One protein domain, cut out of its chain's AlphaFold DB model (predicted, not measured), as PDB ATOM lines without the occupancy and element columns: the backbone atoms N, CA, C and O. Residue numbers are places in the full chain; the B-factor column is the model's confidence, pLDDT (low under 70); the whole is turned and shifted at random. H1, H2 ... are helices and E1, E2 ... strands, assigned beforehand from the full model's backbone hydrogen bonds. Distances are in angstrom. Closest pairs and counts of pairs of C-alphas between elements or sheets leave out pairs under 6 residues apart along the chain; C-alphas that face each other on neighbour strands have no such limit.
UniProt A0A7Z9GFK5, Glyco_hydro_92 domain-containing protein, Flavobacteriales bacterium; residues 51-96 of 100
ATOM      1  N   THR A  51      30.171  70.328 103.762       75.94
ATOM      2  CA  THR A  51      31.513  70.785 103.398       75.94
ATOM      3  C   THR A  51      32.192  71.365 104.625       75.94
ATOM      4  O   THR A  51      31.648  72.265 105.255       75.94
ATOM      5  N   ILE A  52      33.380  70.866 104.965       78.19
ATOM      6  CA  ILE A  52      34.194  71.403 106.057       78.19
ATOM      7  C   ILE A  52      35.485  71.980 105.480       78.19
ATOM      8  O   ILE A  52      36.280  71.253 104.884       78.19
ATOM      9  N   THR A  53      35.707  73.272 105.702       80.75
ATOM     10  CA  THR A  53      36.868  74.016 105.200       80.75
ATOM     11  C   THR A  53      37.665  74.575 106.369       80.75
ATOM     12  O   THR A  53      37.091  75.180 107.264       80.75
ATOM     13  N   ALA A  54      38.989  74.402 106.366       78.19
ATOM     14  CA  ALA A  54      39.884  75.033 107.337       78.19
ATOM     15  C   ALA A  54      40.772  76.067 106.634       78.19
ATOM     16  O   ALA A  54      41.708  75.720 105.909       78.19
ATOM     17  N   ASN A  55      40.478  77.344 106.848       79.62
ATOM     18  CA  ASN A  55      41.228  78.458 106.289       79.62
ATOM     19  C   ASN A  55      42.434  78.791 107.165       79.62
ATOM     20  O   ASN A  55      42.393  78.678 108.386       79.62
ATOM     21  N   ASN A  56      43.531  79.213 106.532       73.38
ATOM     22  CA  ASN A  56      44.766  79.617 107.213       73.38
ATOM     23  C   ASN A  56      45.429  78.507 108.063       73.38
ATOM     24  O   ASN A  56      46.253  78.795 108.931       73.38
ATOM     25  N   GLN A  57      45.119  77.230 107.805       65.94
ATOM     26  CA  GLN A  57      45.743  76.109 108.507       65.94
ATOM     27  C   GLN A  57      47.241  76.017 108.178       65.94
ATOM     28  O   GLN A  57      47.653  75.945 107.020       65.94
ATOM     29  N   SER A  58      48.088  75.984 109.208       75.75
ATOM     30  CA  SER A  58      49.537  75.841 109.048       75.75
ATOM     31  C   SER A  58      50.165  75.176 110.274       75.75
ATOM     32  O   SER A  58      49.518  75.013 111.302       75.75
ATOM     33  N   LYS A  59      51.466  74.851 110.224       70.69
ATOM     34  CA  LYS A  59      52.206  74.350 111.405       70.69
ATOM     35  C   LYS A  59      52.187  75.320 112.597       70.69
ATOM     36  O   LYS A  59      52.517  74.913 113.704       70.69
ATOM     37  N   ARG A  60      51.882  76.600 112.355       67.25
ATOM     38  CA  ARG A  60      51.769  77.643 113.382       67.25
ATOM     39  C   ARG A  60      50.320  78.002 113.698       67.25
ATOM     40  O   ARG A  60      50.073  78.449 114.805       67.25
ATOM     41  N   SER A  61      49.396  77.792 112.762       70.69
ATOM     42  CA  SER A  61      47.975  78.119 112.897       70.69
ATOM     43  C   SER A  61      47.181  76.846 113.184       70.69
ATOM     44  O   SER A  61      46.708  76.181 112.260       70.69
ATOM     45  N   ILE A  62      47.133  76.473 114.464       76.06
ATOM     46  CA  ILE A  62      46.544  75.215 114.951       76.06
ATOM     47  C   ILE A  62      45.304  75.425 115.828       76.06
ATOM     48  O   ILE A  62      44.652  74.447 116.185       76.06
ATOM     49  N   TYR A  63      44.992  76.671 116.190       75.75
ATOM     50  CA  TYR A  63      43.827  77.014 117.002       75.75
ATOM     51  C   TYR A  63      42.681  77.461 116.105       75.75
ATOM     52  O   TYR A  63      42.924  78.018 115.040       75.75
ATOM     53  N   VAL A  64      41.447  77.212 116.527       76.25
ATOM     54  CA  VAL A  64      40.254  77.739 115.859       76.25
ATOM     55  C   VAL A  64      39.959  79.112 116.456       76.25
ATOM     56  O   VAL A  64      39.828  79.218 117.670       76.25
ATOM     57  N   ASP A  65      39.894  80.126 115.601       81.75
ATOM     58  CA  ASP A  65      39.552  81.523 115.922       81.75
ATOM     59  C   ASP A  65      38.052  81.759 115.718       81.75
ATOM     60  O   ASP A  65      37.343  82.337 116.528       81.75
ATOM     61  N   LYS A  66      37.516  81.246 114.610       83.44
ATOM     62  CA  LYS A  66      36.102  81.404 114.290       83.44
ATOM     63  C   LYS A  66      35.582  80.201 113.536       83.44
ATOM     64  O   LYS A  66      36.272  79.619 112.702       83.44
ATOM     65  N   ILE A  67      34.332  79.861 113.820       83.62
ATOM     66  CA  ILE A  67      33.576  78.856 113.085       83.62
ATOM     67  C   ILE A  67      32.429  79.585 112.394       83.62
ATOM     68  O   ILE A  67      31.664  80.297 113.045       83.62
ATOM     69  N   LEU A  68      32.319  79.428 111.080       85.50
ATOM     70  CA  LEU A  68      31.166  79.872 110.309       85.50
ATOM     71  C   LEU A  68      30.361  78.651 109.892       85.50
ATOM     72  O   LEU A  68      30.921  77.710 109.343       85.50
ATOM     73  N   VAL A  69      29.057  78.673 110.130       85.12
ATOM     74  CA  VAL A  69      28.120  77.631 109.713       85.12
ATOM     75  C   VAL A  69      27.142  78.258 108.735       85.12
ATOM     76  O   VAL A  69      26.408  79.174 109.092       85.12
ATOM     77  N   ASN A  70      27.162  77.810 107.482       84.81
ATOM     78  CA  ASN A  70      26.373  78.376 106.386       84.81
ATOM     79  C   ASN A  70      26.537  79.907 106.242       84.81
ATOM     80  O   ASN A  70      25.607  80.608 105.850       84.81
ATOM     81  N   GLY A  71      27.725  80.426 106.575       84.31
ATOM     82  CA  GLY A  71      28.055  81.854 106.538       84.31
ATOM     83  C   GLY A  71      27.747  82.640 107.820       84.31
ATOM     84  O   GLY A  71      28.167  83.791 107.927       84.31
ATOM     85  N   GLU A  72      27.077  82.042 108.808       86.75
ATOM     86  CA  GLU A  72      26.807  82.671 110.105       86.75
ATOM     87  C   GLU A  72      27.863  82.291 111.143       86.75
ATOM     88  O   GLU A  72      28.321  81.150 111.193       86.75
ATOM     89  N   VAL A  73      28.266  83.246 111.985       86.56
ATOM     90  CA  VAL A  73      29.227  82.984 113.064       86.56
ATOM     91  C   VAL A  73      28.572  82.092 114.111       86.56
ATOM     92  O   VAL A  73      27.523  82.434 114.655       86.56
ATOM     93  N   LEU A  74      29.208  80.961 114.408       82.44
ATOM     94  CA  LEU A  74      28.782  80.089 115.487       82.44
ATOM     95  C   LEU A  74      29.286  80.648 116.821       82.44
ATOM     96  O   LEU A  74      30.482  80.632 117.105       82.44
ATOM     97  N   GLU A  75      28.361  81.125 117.649       79.12
ATOM     98  CA  GLU A  75      28.652  81.539 119.020       79.12
ATOM     99  C   GLU A  75      28.805  80.284 119.901       79.12
ATOM    100  O   GLU A  75      27.826  79.672 120.335       79.12
ATOM    101  N   GLY A  76      30.052  79.866 120.134       72.38
ATOM    102  CA  GLY A  76      30.402  78.702 120.953       72.38
ATOM    103  C   GLY A  76      30.802  77.460 120.148       72.38
ATOM    104  O   GLY A  76      31.208  77.537 118.994       72.38
ATOM    105  N   THR A  77      30.739  76.287 120.786       71.44
ATOM    106  CA  THR A  77      31.254  75.013 120.236       71.44
ATOM    107  C   THR A  77      30.161  74.000 119.894       71.44
ATOM    108  O   THR A  77      30.455  72.853 119.549       71.44
ATOM    109  N   LEU A  78      28.892  74.396 120.011       73.44
ATOM    110  CA  LEU A  78      27.747  73.510 119.827       73.44
ATOM    111  C   LEU A  78      27.198  73.631 118.408       73.44
ATOM    112  O   LEU A  78      26.661  74.664 118.028       73.44
ATOM    113  N   LEU A  79      27.298  72.548 117.642       76.00
ATOM    114  CA  LEU A  79      26.700  72.432 116.313       76.00
ATOM    115  C   LEU A  79      25.290  71.847 116.420       76.00
ATOM    116  O   LEU A  79      25.088  70.823 117.079       76.00
ATOM    117  N   SER A  80      24.317  72.473 115.749       73.88
ATOM    118  CA  SER A  80      22.966  71.911 115.663       73.88
ATOM    119  C   SER A  80      22.977  70.619 114.848       73.88
ATOM    120  O   SER A  80      23.617  70.529 113.797       73.88
ATOM    121  N   HIS A  81      22.201  69.636 115.300       67.31
ATOM    122  CA  HIS A  81      21.969  68.397 114.564       67.31
ATOM    123  C   HIS A  81      21.371  68.657 113.170       67.31
ATOM    124  O   HIS A  81      21.657  67.916 112.232       67.31
ATOM    125  N   ASP A  82      20.631  69.761 113.011       68.75
ATOM    126  CA  ASP A  82      20.035  70.176 111.740       68.75
ATOM    127  C   ASP A  82      21.079  70.462 110.658       68.75
ATOM    128  O   ASP A  82      20.824  70.199 109.489       68.75
ATOM    129  N   VAL A  83      22.261  70.963 111.028       66.81
ATOM    130  CA  VAL A  83      23.352  71.265 110.081       66.81
ATOM    131  C   VAL A  83      23.982  69.975 109.555       66.81
ATOM    132  O   VAL A  83      24.414  69.901 108.411       66.81
ATOM    133  N   ILE A  84      24.007  68.933 110.386       68.75
ATOM    134  CA  ILE A  84      24.553  67.622 110.025       68.75
ATOM    135  C   ILE A  84      23.557  66.864 109.140       68.75
ATOM    136  O   ILE A  84      23.963  66.213 108.183       68.75
ATOM    137  N   ILE A  85      22.258  66.957 109.449       70.31
ATOM    138  CA  ILE A  85      21.210  66.250 108.704       70.31
ATOM    139  C   ILE A  85      20.887  66.944 107.382       70.31
ATOM    140  O   ILE A  85      20.722  66.260 106.381       70.31
ATOM    141  N   ASN A  86      20.786  68.276 107.365       73.81
ATOM    142  CA  ASN A  86      20.387  69.042 106.179       73.81
ATOM    143  C   ASN A  86      21.581  69.505 105.330       73.81
ATOM    144  O   ASN A  86      21.388  70.314 104.426       73.81
ATOM    145  N   GLY A  87      22.794  69.027 105.633       68.94
ATOM    146  CA  GLY A  87      24.047  69.464 105.017       68.94
ATOM    147  C   GLY A  87      24.302  70.972 105.124       68.94
ATOM    148  O   GLY A  87      23.575  71.719 105.783       68.94
ATOM    149  N   GLY A  88      25.381  71.430 104.493       75.69
ATOM    150  CA  GLY A  88      25.800  72.826 104.581       75.69
ATOM    151  C   GLY A  88      27.307  73.016 104.510       75.69
ATOM    152  O   GLY A  88      28.054  72.119 104.125       75.69
ATOM    153  N   GLU A  89      27.763  74.199 104.894       82.12
ATOM    154  CA  GLU A  89      29.177  74.557 104.931       82.12
ATOM    155  C   GLU A  89      29.597  74.922 106.355       82.12
ATOM    156  O   GLU A  89      28.930  75.708 107.025       82.12
ATOM    157  N   ILE A  90      30.718  74.369 106.808       82.56
ATOM    158  CA  ILE A  90      31.384  74.747 108.051       82.56
ATOM    159  C   ILE A  90      32.786  75.242 107.700       82.56
ATOM    160  O   ILE A  90      33.608  74.484 107.188       82.56
ATOM    161  N   VAL A  91      33.074  76.504 107.999       83.00
ATOM    162  CA  VAL A  91      34.388  77.115 107.784       83.00
ATOM    163  C   VAL A  91      35.051  77.374 109.128       83.00
ATOM    164  O   VAL A  91      34.523  78.106 109.959       83.00
ATOM    165  N   PHE A  92      36.221  76.785 109.330       82.25
ATOM    166  CA  PHE A  92      37.105  77.036 110.457       82.25
ATOM    167  C   PHE A  92      38.170  78.045 110.036       82.25
ATOM    168  O   PHE A  92      39.016  77.748 109.193       82.25
ATOM    169  N   GLU A  93      38.151  79.226 110.634       80.69
ATOM    170  CA  GLU A  93      39.248  80.181 110.531       80.69
ATOM    171  C   GLU A  93      40.297  79.825 111.580       80.69
ATOM    172  O   GLU A  93      40.028  79.836 112.783       80.69
ATOM    173  N   MET A  94      41.487  79.446 111.114       80.31
ATOM    174  CA  MET A  94      42.569  79.007 111.985       80.31
ATOM    175  C   MET A  94      43.457  80.188 112.398       80.31
ATOM    176  O   MET A  94      43.857  81.015 111.572       80.31
ATOM    177  N   SER A  95      43.864  80.210 113.665       76.25
ATOM    178  CA  SER A  95      44.787  81.179 114.252       76.25
ATOM    179  C   SER A  95      46.005  80.511 114.892       76.25
ATOM    180  O   SER A  95      46.033  79.319 115.217       76.25
ATOM    181  N   SER A  96      47.064  81.308 115.032       77.69
ATOM    182  CA  SER A  96      48.302  80.931 115.725       77.69
ATOM    183  C   SER A  96      48.275  81.217 117.225       77.69
ATOM    184  O   SER A  96      49.169  80.782 117.951       77.69
TER     185      SER A  96
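Overview. This is residues 51 to 96 of the 100 residues of the protein "Glyco_hydro_92 domain-containing protein" of Flavobacteriales bacterium (UniProt A0A7Z9GFK5). A narrow three-stranded sheet, E3 in the middle, makes the long axis, with short helix H1 beyond the end where E3 begins. The 46 printed residues include E1, E2, H1 and E3 in that order; the sheet, E1, E3, E2, is mixed, the class mostly strand. The whole is only just compact, close to loose: radius of gyration of the C-alphas 11.0 A, spans 33 by 19 by 14 A.

Along the chain. E1, residues 51 to 55, begins at C-alpha (31.513, 70.785, 103.398). E2, residues 63 to 69, spans 17.3 A; H1 is residues 81 to 85. E3, residues 88 to 95, spans 22.9 A, ending at C-alpha (44.787, 81.179, 114.252).

Arrangement. E1 and E3 are parallel, at 18 degrees; N 53 and O 90 are 2.8 A apart. E3 and E2 are antiparallel, at 158 degrees; N 93 and O 66 are 2.8 A apart. H1, its O i to N i+4 pair within hydrogen-bond range, is only just not on the sheet, with 4 pairs of C-alphas within 10 A.

Size, cuts and confidence. The farthest C-alphas, Arg 60 and Asn 86, are 33.3 A apart. The printed part has no cut; E2 to H1 is a long link. Residues 57, 60, 81 to 84 and 87 have pLDDT under 70.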